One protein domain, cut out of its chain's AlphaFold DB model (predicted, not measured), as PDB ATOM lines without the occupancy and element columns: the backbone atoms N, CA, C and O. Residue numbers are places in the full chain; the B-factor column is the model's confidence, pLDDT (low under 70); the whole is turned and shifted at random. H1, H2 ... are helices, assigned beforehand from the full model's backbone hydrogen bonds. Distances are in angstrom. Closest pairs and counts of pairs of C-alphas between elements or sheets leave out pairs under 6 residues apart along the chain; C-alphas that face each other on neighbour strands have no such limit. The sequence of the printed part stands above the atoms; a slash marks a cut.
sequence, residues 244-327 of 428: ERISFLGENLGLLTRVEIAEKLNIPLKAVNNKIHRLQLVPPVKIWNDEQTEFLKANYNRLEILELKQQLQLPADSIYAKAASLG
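AT A GLANCE: This is residues 244 to 327 of the 428 residues of an uncharacterized protein of Pedobacter sp. RP-3-15 (UniProt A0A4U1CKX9). Two small lobes of three helices each are set end to end and joined by one long link, residues 279 to 289, with no helix of one lobe touching a helix of the other. Each lobe is a loose helical hairpin, H1 and H2 in the first and H4 and H5 in the second, with a third helix, H3 or H6, packed crosswise to it. The printed part has 84 residues with six named helices, H1 to H6 in order along the chain, and no named strand; the class is all helix. The whole is loose, with a radius of gyration of the C-alphas of 15.2 A, and spans 41 by 21 by 18 A.

IN THESE COORDINATES: H1, residues 244 to 252, begins with C-alpha 244 at (209.445, 169.659, 111.718) and is 12.0 A long from first to last C-alpha. H2 is residues 258 to 265, 10.4 A, and H3 is residues 269 to 278, 14.3 A. After the link, H4 is residues 290 to 299, 14.1 A, with C-alpha 290 at (209.432, 187.386, 86.261). H5 is residues 305 to 312, 10.3 A. H6, residues 316 to 325, is 14.2 A long and ends with C-alpha 325 at (196.114, 184.666, 81.699).

HOW THE PARTS SIT: H1 and H2 form a helical hairpin and only just touch, with 3 pairs of C-alphas within 8 A; the closest C-alphas are those of Leu 249 and Ile 261, 7.2 A apart. They run opposite ways at a shallow tilt of 34 degrees, only just short of steep. H2 and H3 touch, about perpendicular at 79 degrees, with Ala 262 and Leu 269 closest, their C-alphas 5.1 A apart. H1 and H3 are near each other. H3 and H4 are apart. H4 and H5 form the second helical hairpin, opposite ways at a shallow tilt of 28 degrees; they only just touch, with 3 pairs of C-alphas within 8 A, and the closest are those of Gln 292 and Leu 312, 6.3 A apart. H5 and H6 touch, about perpendicular at 85 degrees, with the C-alphas of Lys 309 and Ala 316 closest at 6.3 A. H4 and H6 only just touch, with 3 such pairs, about perpendicular at 90 degrees; the closest C-alphas, of Leu 296 and Ala 323, are 7.4 A apart. In H1, H2, H3, H4, H5 and H6 every O i to N i+4 pair is within hydrogen-bond range.

THE WHOLE: The two C-alphas farthest apart, those of Glu 244 and Arg 302, are 43.1 A apart. The printed part has no cut. The link from H3 to H4, 11 residues, is long; the other four links are tight. The mean pLDDT of the printed part is 81.0, and confidence is under 70 at residue 254 and at residues 282 to 287, which belong to the long link.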
ATOM      1  N   GLU A 244     208.502 169.615 112.845       78.44
ATOM      2  CA  GLU A 244     209.445 169.659 111.718       78.44
ATOM      3  C   GLU A 244     208.815 169.100 110.438       78.44
ATOM      4  O   GLU A 244     208.964 169.672 109.363       78.44
ATOM      5  N   ARG A 245     208.049 168.006 110.540       85.69
ATOM      6  CA  ARG A 245     207.352 167.406 109.389       85.69
ATOM      7  C   ARG A 245     206.193 168.265 108.894       85.69
ATOM      8  O   ARG A 245     205.876 168.222 107.708       85.69
ATOM      9  N   ILE A 246     205.543 169.010 109.788       85.75
ATOM     10  CA  ILE A 246     204.499 169.978 109.431       85.75
ATOM     11  C   ILE A 246     205.125 171.186 108.726       85.75
ATOM     12  O   ILE A 246     204.616 171.572 107.675       85.75
ATOM     13  N   SER A 247     206.233 171.723 109.245       85.88
ATOM     14  CA  SER A 247     206.992 172.799 108.596       85.88
ATOM     15  C   SER A 247     207.483 172.363 107.215       85.88
ATOM     16  O   SER A 247     207.160 173.010 106.225       85.88
ATOM     17  N   PHE A 248     208.120 171.191 107.120       87.88
ATOM     18  CA  PHE A 248     208.568 170.622 105.848       87.88
ATOM     19  C   PHE A 248     207.414 170.451 104.854       87.88
ATOM     20  O   PHE A 248     207.550 170.800 103.683       87.88
ATOM     21  N   LEU A 249     206.262 169.933 105.303       87.44
ATOM     22  CA  LEU A 249     205.073 169.800 104.461       87.44
ATOM     23  C   LEU A 249     204.626 171.161 103.915       87.44
ATOM     24  O   LEU A 249     204.351 171.250 102.723       87.44
ATOM     25  N   GLY A 250     204.563 172.191 104.765       82.94
ATOM     26  CA  GLY A 250     204.178 173.555 104.393       82.94
ATOM     27  C   GLY A 250     205.133 174.204 103.391       82.94
ATOM     28  O   GLY A 250     204.683 174.723 102.376       82.94
ATOM     29  N   GLU A 251     206.439 174.118 103.640       80.94
ATOM     30  CA  GLU A 251     207.486 174.713 102.796       80.94
ATOM     31  C   GLU A 251     207.604 174.031 101.427       80.94
ATOM     32  O   GLU A 251     207.902 174.677 100.425       80.94
ATOM     33  N   ASN A 252     207.355 172.719 101.366       80.69
ATOM     34  CA  ASN A 252     207.529 171.934 100.144       80.69
ATOM     35  C   ASN A 252     206.226 171.735  99.355       80.69
ATOM     36  O   ASN A 252     206.267 171.241  98.223       80.69
ATOM     37  N   LEU A 253     205.072 172.125  99.907       76.25
ATOM     38  CA  LEU A 253     203.792 172.159  99.196       76.25
ATOM     39  C   LEU A 253     203.906 173.135  98.016       76.25
ATOM     40  O   LEU A 253     203.946 174.340  98.202       76.25
ATOM     41  N   GLY A 254     203.975 172.616  96.787       67.94
ATOM     42  CA  GLY A 254     204.114 173.420  95.559       67.94
ATOM     43  C   GLY A 254     205.514 173.399  94.932       67.94
ATOM     44  O   GLY A 254     205.630 173.635  93.727       67.94
ATOM     45  N   LEU A 255     206.550 173.042  95.699       70.38
ATOM     46  CA  LEU A 255     207.890 172.743  95.174       70.38
ATOM     47  C   LEU A 255     207.999 171.281  94.740       70.38
ATOM     48  O   LEU A 255     208.476 170.995  93.645       70.38
ATOM     49  N   LEU A 256     207.510 170.373  95.586       75.12
ATOM     50  CA  LEU A 256     207.530 168.931  95.366       75.12
ATOM     51  C   LEU A 256     206.122 168.393  95.105       75.12
ATOM     52  O   LEU A 256     205.113 168.928  95.582       75.12
ATOM     53  N   THR A 257     206.046 167.285  94.373       79.56
ATOM     54  CA  THR A 257     204.811 166.513  94.253       79.56
ATOM     55  C   THR A 257     204.458 165.872  95.596       79.56
ATOM     56  O   THR A 257     205.305 165.584  96.442       79.56
ATOM     57  N   ARG A 258     203.168 165.588  95.805       84.19
ATOM     58  CA  ARG A 258     202.706 164.934  97.043       84.19
ATOM     59  C   ARG A 258     203.312 163.538  97.232       84.19
ATOM     60  O   ARG A 258     203.409 163.083  98.368       84.19
ATOM     61  N   VAL A 259     203.694 162.879  96.136       82.62
ATOM     62  CA  VAL A 259     204.376 161.576  96.139       82.62
ATOM     63  C   VAL A 259     205.808 161.736  96.643       82.62
ATOM     64  O   VAL A 259     206.170 161.081  97.611       82.62
ATOM     65  N   GLU A 260     206.570 162.685  96.099       80.94
ATOM     66  CA  GLU A 260     207.938 162.967  96.560       80.94
ATOM     67  C   GLU A 260     207.969 163.417  98.029       80.94
ATOM     68  O   GLU A 260     208.854 163.025  98.785       80.94
ATOM     69  N   ILE A 261     206.978 164.200  98.476       84.81
ATOM     70  CA  ILE A 261     206.832 164.564  99.895       84.81
ATOM     71  C   ILE A 261     206.575 163.316 100.750       84.81
ATOM     72  O   ILE A 261     207.154 163.175 101.826       84.81
ATOM     73  N   ALA A 262     205.706 162.413 100.292       84.50
ATOM     74  CA  ALA A 262     205.405 161.165 100.988       84.50
ATOM     75  C   ALA A 262     206.651 160.271 101.119       84.50
ATOM     76  O   ALA A 262     206.911 159.745 102.201       84.50
ATOM     77  N   GLU A 263     207.450 160.167 100.057       80.44
ATOM     78  CA  GLU A 263     208.716 159.429 100.041       80.44
ATOM     79  C   GLU A 263     209.757 160.065 100.966       80.44
ATOM     80  O   GLU A 263     210.284 159.385 101.846       80.44
ATOM     81  N   LYS A 264     209.992 161.382 100.858       80.75
ATOM     82  CA  LYS A 264     210.970 162.100 101.696       80.75
ATOM     83  C   LYS A 264     210.624 162.073 103.182       80.75
ATOM     84  O   LYS A 264     211.517 162.005 104.021       80.75
ATOM     85  N   LEU A 265     209.337 162.113 103.525       79.50
ATOM     86  CA  LEU A 265     208.887 162.001 104.913       79.50
ATOM     87  C   LEU A 265     208.790 160.544 105.396       79.50
ATOM     88  O   LEU A 265     208.628 160.319 106.600       79.50
ATOM     89  N   ASN A 266     208.877 159.570 104.484       76.00
ATOM     90  CA  ASN A 266     208.573 158.158 104.713       76.00
ATOM     91  C   ASN A 266     207.187 157.964 105.365       76.00
ATOM     92  O   ASN A 266     207.019 157.297 106.391       76.00
ATOM     93  N   ILE A 267     206.177 158.631 104.798       77.62
ATOM     94  CA  ILE A 267     204.787 158.626 105.269       77.62
ATOM     95  C   ILE A 267     203.889 158.178 104.116       77.62
ATOM     96  O   ILE A 267     204.049 158.668 103.003       77.62
ATOM     97  N   PRO A 268     202.870 157.329 104.349       77.31
ATOM     98  CA  PRO A 268     201.917 156.983 103.303       77.31
ATOM     99  C   PRO A 268     201.261 158.226 102.687       77.31
ATOM    100  O   PRO A 268     200.731 159.074 103.410       77.31
ATOM    101  N   LEU A 269     201.188 158.291 101.354       81.44
ATOM    102  CA  LEU A 269     200.585 159.406 100.604       81.44
ATOM    103  C   LEU A 269     199.197 159.815 101.130       81.44
ATOM    104  O   LEU A 269     198.876 160.997 101.246       81.44
ATOM    105  N   LYS A 270     198.368 158.836 101.514       79.12
ATOM    106  CA  LYS A 270     197.037 159.086 102.091       79.12
ATOM    107  C   LYS A 270     197.101 159.882 103.399       79.12
ATOM    108  O   LYS A 270     196.248 160.731 103.638       79.12
ATOM    109  N   ALA A 271     198.103 159.634 104.241       81.50
ATOM    110  CA  ALA A 271     198.297 160.382 105.478       81.50
ATOM    111  C   ALA A 271     198.784 161.816 105.209       81.50
ATOM    112  O   ALA A 271     198.337 162.725 105.907       81.50
ATOM    113  N   VAL A 272     199.605 162.028 104.171       85.25
ATOM    114  CA  VAL A 272     199.989 163.362 103.664       85.25
ATOM    115  C   VAL A 272     198.757 164.140 103.203       85.25
ATOM    116  O   VAL A 272     198.478 165.211 103.737       85.25
ATOM    117  N   ASN A 273     197.936 163.560 102.321       84.62
ATOM    118  CA  ASN A 273     196.696 164.184 101.841       84.62
ATOM    119  C   ASN A 273     195.737 164.548 102.986       84.62
ATOM    120  O   ASN A 273     195.220 165.663 103.043       84.62
ATOM    121  N   ASN A 274     195.535 163.628 103.934       82.56
ATOM    122  CA  ASN A 274     194.677 163.873 105.092       82.56
ATOM    123  C   ASN A 274     195.208 165.012 105.971       82.56
ATOM    124  O   ASN A 274     194.413 165.763 106.537       82.56
ATOM    125  N   LYS A 275     196.533 165.140 106.120       87.25
ATOM    126  CA  LYS A 275     197.128 166.214 106.919       87.25
ATOM    127  C   LYS A 275     197.003 167.569 106.235       87.25
ATOM    128  O   LYS A 275     196.597 168.508 106.910       87.25
ATOM    129  N   ILE A 276     197.265 167.642 104.927       86.38
ATOM    130  CA  ILE A 276     197.055 168.847 104.107       86.38
ATOM    131  C   ILE A 276     195.616 169.345 104.277       86.38
ATOM    132  O   ILE A 276     195.401 170.498 104.637       86.38
ATOM    133  N   HIS A 277     194.636 168.449 104.114       82.88
ATOM    134  CA  HIS A 277     193.220 168.787 104.265       82.88
ATOM    135  C   HIS A 277     192.872 169.249 105.687       82.88
ATOM    136  O   HIS A 277     192.153 170.225 105.867       82.88
ATOM    137  N   ARG A 278     193.372 168.559 106.722       83.75
ATOM    138  CA  ARG A 278     193.105 168.919 108.129       83.75
ATOM    139  C   ARG A 278     193.697 170.267 108.524       83.75
ATOM    140  O   ARG A 278     193.075 170.976 109.301       83.75
ATOM    141  N   LEU A 279     194.891 170.582 108.027       84.38
ATOM    142  CA  LEU A 279     195.552 171.863 108.268       84.38
ATOM    143  C   LEU A 279     195.060 172.970 107.325       84.38
ATOM    144  O   LEU A 279     195.532 174.093 107.438       84.38
ATOM    145  N   GLN A 280     194.145 172.651 106.398       81.25
ATOM    146  CA  GLN A 280     193.676 173.558 105.346       81.25
ATOM    147  C   GLN A 280     194.835 174.228 104.592       81.25
ATOM    148  O   GLN A 280     194.742 175.380 104.175       81.25
ATOM    149  N   LEU A 281     195.942 173.496 104.420       77.06
ATOM    150  CA  LEU A 281     197.089 174.002 103.683       77.06
ATOM    151  C   LEU A 281     196.702 174.068 102.211       77.06
ATOM    152  O   LEU A 281     196.560 173.046 101.534       77.06
ATOM    153  N   VAL A 282     196.513 175.284 101.727       66.06
ATOM    154  CA  VAL A 282     196.406 175.549 100.301       66.06
ATOM    155  C   VAL A 282     197.835 175.531  99.764       66.06
ATOM    156  O   VAL A 282     198.691 176.190 100.358       66.06
ATOM    157  N   PRO A 283     198.139 174.772  98.693       57.62
ATOM    158  CA  PRO A 283     199.434 174.906  98.048       57.62
ATOM    159  C   PRO A 283     199.619 176.392  97.725       57.62
ATOM    160  O   PRO A 283     198.699 176.955  97.119       57.62
ATOM    161  N   PRO A 284     200.727 177.045  98.123       51.75
ATOM    162  CA  PRO A 284     201.031 178.369  97.613       51.75
ATOM    163  C   PRO A 284     200.867 178.303  96.099       51.75
ATOM    164  O   PRO A 284     201.446 177.432  95.439       51.75
ATOM    165  N   VAL A 285     199.979 179.147  95.562       53.50
ATOM    166  CA  VAL A 285     199.821 179.303  94.116       53.50
ATOM    167  C   VAL A 285     201.229 179.534  93.606       53.50
ATOM    168  O   VAL A 285     201.846 180.508  94.025       53.50
ATOM    169  N   LYS A 286     201.773 178.595  92.821       58.06
ATOM    170  CA  LYS A 286     203.173 178.640  92.397       58.06
ATOM    171  C   LYS A 286     203.389 179.994  91.725       58.06
ATOM    172  O   LYS A 286     202.834 180.248  90.653       58.06
ATOM    173  N   ILE A 287     204.067 180.893  92.438       59.41
ATOM    174  CA  ILE A 287     204.240 182.277  92.019       59.41
ATOM    175  C   ILE A 287     205.200 182.193  90.847       59.41
ATOM    176  O   ILE A 287     206.357 181.817  91.008       59.41
ATOM    177  N   TRP A 288     204.680 182.450  89.653       75.44
ATOM    178  CA  TRP A 288     205.512 182.647  88.479       75.44
ATOM    179  C   TRP A 288     206.457 183.798  88.780       75.44
ATOM    180  O   TRP A 288     205.981 184.903  89.038       75.44
ATOM    181  N   ASN A 289     207.759 183.540  88.758       80.62
ATOM    182  CA  ASN A 289     208.721 184.630  88.821       80.62
ATOM    183  C   ASN A 289     208.767 185.364  87.465       80.62
ATOM    184  O   ASN A 289     208.204 184.903  86.458       80.62
ATOM    185  N   ASP A 290     209.393 186.536  87.452       79.44
ATOM    186  CA  ASP A 290     209.432 187.386  86.261       79.44
ATOM    187  C   ASP A 290     210.191 186.713  85.111       79.44
ATOM    188  O   ASP A 290     209.746 186.766  83.967       79.44
ATOM    189  N   GLU A 291     211.258 185.974  85.416       81.44
ATOM    190  CA  GLU A 291     212.067 185.247  84.433       81.44
ATOM    191  C   GLU A 291     211.283 184.121  83.740       81.44
ATOM    192  O   GLU A 291     211.258 184.037  82.515       81.44
ATOM    193  N   GLN A 292     210.555 183.296  84.497       87.00
ATOM    194  CA  GLN A 292     209.663 182.256  83.975       87.00
ATOM    195  C   GLN A 292     208.523 182.864  83.160       87.00
ATOM    196  O   GLN A 292     208.117 182.308  82.139       87.00
ATOM    197  N   THR A 293     207.991 184.001  83.615       88.12
ATOM    198  CA  THR A 293     206.935 184.726  82.904       88.12
ATOM    199  C   THR A 293     207.447 185.240  81.560       88.12
ATOM    200  O   THR A 293     206.761 185.082  80.549       88.12
ATOM    201  N   GLU A 294     208.651 185.806  81.524       90.31
ATOM    202  CA  GLU A 294     209.257 186.336  80.306       90.31
ATOM    203  C   GLU A 294     209.694 185.219  79.350       90.31
ATOM    204  O   GLU A 294     209.398 185.268  78.153       90.31
ATOM    205  N   PHE A 295     210.263 184.135  79.884       92.00
ATOM    206  CA  PHE A 295     210.572 182.931  79.119       92.00
ATOM    207  C   PHE A 295     209.320 182.347  78.460       92.00
ATOM    208  O   PHE A 295     209.341 182.010  77.274       92.00
ATOM    209  N   LEU A 296     208.209 182.254  79.202       90.69
ATOM    210  CA  LEU A 296     206.942 181.767  78.665       90.69
ATOM    211  C   LEU A 296     206.435 182.673  77.534       90.69
ATOM    212  O   LEU A 296     206.061 182.160  76.481       90.69
ATOM    213  N   LYS A 297     206.455 184.003  77.701       89.25
ATOM    214  CA  LYS A 297     206.047 184.942  76.638       89.25
ATOM    215  C   LYS A 297     206.867 184.765  75.361       89.25
ATOM    216  O   LYS A 297     206.292 184.754  74.272       89.25
ATOM    217  N   ALA A 298     208.182 184.600  75.490       86.06
ATOM    218  CA  ALA A 298     209.085 184.480  74.351       86.06
ATOM    219  C   ALA A 298     208.965 183.131  73.616       86.06
ATOM    220  O   ALA A 298     209.187 183.068  72.404       86.06
ATOM    221  N   ASN A 299     208.603 182.057  74.330       87.88
ATOM    222  CA  ASN A 299     208.768 180.691  73.826       87.88
ATOM    223  C   ASN A 299     207.480 179.863  73.708       87.88
ATOM    224  O   ASN A 299     207.511 178.825  73.053       87.88
ATOM    225  N   TYR A 300     206.338 180.303  74.255       87.00
ATOM    226  CA  TYR A 300     205.102 179.497  74.282       87.00
ATOM    227  C   TYR A 300     204.609 179.044  72.896       87.00
ATOM    228  O   TYR A 300     204.065 177.957  72.758       87.00
ATOM    229  N   ASN A 301     204.809 179.868  71.863       81.94
ATOM    230  CA  ASN A 301     204.422 179.550  70.483       81.94
ATOM    231  C   ASN A 301     205.564 178.937  69.646       81.94
ATOM    232  O   ASN A 301     205.378 178.717  68.451       81.94
ATOM    233  N   ARG A 302     206.752 178.738  70.235       81.25
ATOM    234  CA  ARG A 302     207.967 178.264  69.546       81.25
ATOM    235  C   ARG A 302     208.374 176.859  69.978       81.25
ATOM    236  O   ARG A 302     208.842 176.104  69.137       81.25
ATOM    237  N   LEU A 303     208.225 176.553  71.266       82.38
ATOM    238  CA  LEU A 303     208.651 175.295  71.878       82.38
ATOM    239  C   LEU A 303     207.467 174.363  72.124       82.38
ATOM    240  O   LEU A 303     206.334 174.809  72.328       82.38
ATOM    241  N   GLU A 304     207.743 173.061  72.162       84.25
ATOM    242  CA  GLU A 304     206.737 172.072  72.538       84.25
ATOM    243  C   GLU A 304     206.480 172.074  74.049       84.25
ATOM    244  O   GLU A 304     207.329 172.432  74.869       84.25
ATOM    245  N   ILE A 305     205.289 171.619  74.458       84.12
ATOM    246  CA  ILE A 305     204.897 171.621  75.875       84.12
ATOM    247  C   ILE A 305     205.859 170.812  76.757       84.12
ATOM    248  O   ILE A 305     206.046 171.149  77.923       84.12
ATOM    249  N   LEU A 306     206.490 169.762  76.223       82.69
ATOM    250  CA  LEU A 306     207.468 168.957  76.959       82.69
ATOM    251  C   LEU A 306     208.746 169.749  77.265       82.69
ATOM    252  O   LEU A 306     209.220 169.713  78.401       82.69
ATOM    253  N   GLU A 307     209.240 170.518  76.299       86.38
ATOM    254  CA  GLU A 307     210.413 171.381  76.459       86.38
ATOM    255  C   GLU A 307     210.115 172.524  77.436       86.38
ATOM    256  O   GLU A 307     210.901 172.793  78.345       86.38
ATOM    257  N   LEU A 308     208.926 173.133  77.326       86.56
ATOM    258  CA  LEU A 308     208.461 174.156  78.266       86.56
ATOM    259  C   LEU A 308     208.384 173.613  79.699       86.56
ATOM    260  O   LEU A 308     208.815 174.290  80.629       86.56
ATOM    261  N   LYS A 309     207.880 172.388  79.894       87.69
ATOM    262  CA  LYS A 309     207.841 171.736  81.215       87.69
ATOM    263  C   LYS A 309     209.237 171.516  81.787       87.69
ATOM    264  O   LYS A 309     209.426 171.728  82.983       87.69
ATOM    265  N   GLN A 310     210.183 171.078  80.958       83.62
ATOM    266  CA  GLN A 310     211.551 170.798  81.387       83.62
ATOM    267  C   GLN A 310     212.278 172.080  81.803       83.62
ATOM    268  O   GLN A 310     212.869 172.117  82.878       83.62
ATOM    269  N   GLN A 311     212.183 173.137  80.992       86.50
ATOM    270  CA  GLN A 311     212.865 174.408  81.254       86.50
ATOM    271  C   GLN A 311     212.233 175.177  82.419       86.50
ATOM    272  O   GLN A 311     212.934 175.678  83.292       86.50
ATOM    273  N   LEU A 312     210.899 175.232  82.480       83.19
ATOM    274  CA  LEU A 312     210.197 175.966  83.534       83.19
ATOM    275  C   LEU A 312     210.074 175.175  84.843       83.19
ATOM    276  O   LEU A 312     209.709 175.753  85.867       83.19
ATOM    277  N   GLN A 313     210.325 173.861  84.815       80.31
ATOM    278  CA  GLN A 313     210.077 172.939  85.931       80.31
ATOM    279  C   GLN A 313     208.648 173.094  86.491       80.31
ATOM    280  O   GLN A 313     208.391 173.134  87.703       80.31
ATOM    281  N   LEU A 314     207.690 173.239  85.572       79.69
ATOM    282  CA  LEU A 314     206.275 173.468  85.851       79.69
ATOM    283  C   LEU A 314     205.405 172.394  85.188       79.69
ATOM    284  O   LEU A 314     205.712 171.945  84.084       79.69
ATOM    285  N   PRO A 315     204.299 171.975  85.829       77.62
ATOM    286  CA  PRO A 315     203.339 171.079  85.199       77.62
ATOM    287  C   PRO A 315     202.615 171.784  84.043       77.62
ATOM    288  O   PRO A 315     202.384 172.995  84.090       77.62
ATOM    289  N   ALA A 316     202.204 171.008  83.034       79.94
ATOM    290  CA  ALA A 316     201.558 171.521  81.821       79.94
ATOM    291  C   ALA A 316     200.343 172.408  82.131       79.94
ATOM    292  O   ALA A 316     200.220 173.496  81.581       79.94
ATOM    293  N   ASP A 317     199.498 171.990  83.075       75.56
ATOM    294  CA  ASP A 317     198.286 172.725  83.453       75.56
ATOM    295  C   ASP A 317     198.593 174.131  83.991       75.56
ATOM    296  O   ASP A 317     197.875 175.084  83.695       75.56
ATOM    297  N   SER A 318     199.695 174.287  84.735       82.38
ATOM    298  CA  SER A 318     200.138 175.596  85.232       82.38
ATOM    299  C   SER A 318     200.617 176.493  84.088       82.38
ATOM    300  O   SER A 318     200.293 177.681  84.061       82.38
ATOM    301  N   ILE A 319     201.329 175.911  83.117       86.00
ATOM    302  CA  ILE A 319     201.796 176.594  81.905       86.00
ATOM    303  C   ILE A 319     200.601 177.055  81.061       86.00
ATOM    304  O   ILE A 319     200.539 178.229  80.701       86.00
ATOM    305  N   TYR A 320     199.617 176.185  80.814       84.38
ATOM    306  CA  TYR A 320     198.394 176.534  80.083       84.38
ATOM    307  C   TYR A 320     197.587 177.630  80.782       84.38
ATOM    308  O   TYR A 320     197.160 178.585  80.134       84.38
ATOM    309  N   ALA A 321     197.409 177.532  82.103       81.50
ATOM    310  CA  ALA A 321     196.683 178.534  82.877       81.50
ATOM    311  C   ALA A 321     197.376 179.905  82.826       81.50
ATOM    312  O   ALA A 321     196.723 180.925  82.587       81.50
ATOM    313  N   LYS A 322     198.708 179.940  82.978       86.25
ATOM    314  CA  LYS A 322     199.472 181.185  82.863       86.25
ATOM    315  C   LYS A 322     199.441 181.734  81.442       86.25
ATOM    316  O   LYS A 322     199.178 182.922  81.271       86.25
ATOM    317  N   ALA A 323     199.630 180.896  80.428       87.06
ATOM    318  CA  ALA A 323     199.561 181.310  79.032       87.06
ATOM    319  C   ALA A 323     198.190 181.897  78.673       87.06
ATOM    320  O   ALA A 323     198.125 182.916  77.988       87.06
ATOM    321  N   ALA A 324     197.101 181.320  79.187       84.06
ATOM    322  CA  ALA A 324     195.759 181.878  79.044       84.06
ATOM    323  C   ALA A 324     195.627 183.242  79.739       84.06
ATOM    324  O   ALA A 324     195.129 184.182  79.122       84.06
ATOM    325  N   SER A 325     196.131 183.385  80.972       83.56
ATOM    326  CA  SER A 325     196.114 184.666  81.699       83.56
ATOM    327  C   SER A 325     196.926 185.771  81.009       83.56
ATOM    328  O   SER A 325     196.571 186.941  81.099       83.56
ATOM    329  N   LEU A 326     197.988 185.398  80.285       85.94
ATOM    330  CA  LEU A 326     198.845 186.303  79.514       85.94
ATOM    331  C   LEU A 326     198.366 186.502  78.064       85.94
ATOM    332  O   LEU A 326     199.013 187.216  77.302       85.94
ATOM    333  N   GLY A 327     197.273 185.852  77.646       82.88
ATOM    334  CA  GLY A 327     196.766 185.928  76.270       82.88
ATOM    335  C   GLY A 327     197.654 185.254  75.211       82.88
ATOM    336  O   GLY A 327     197.506 185.526  74.020       82.88
TER     337      GLY A 327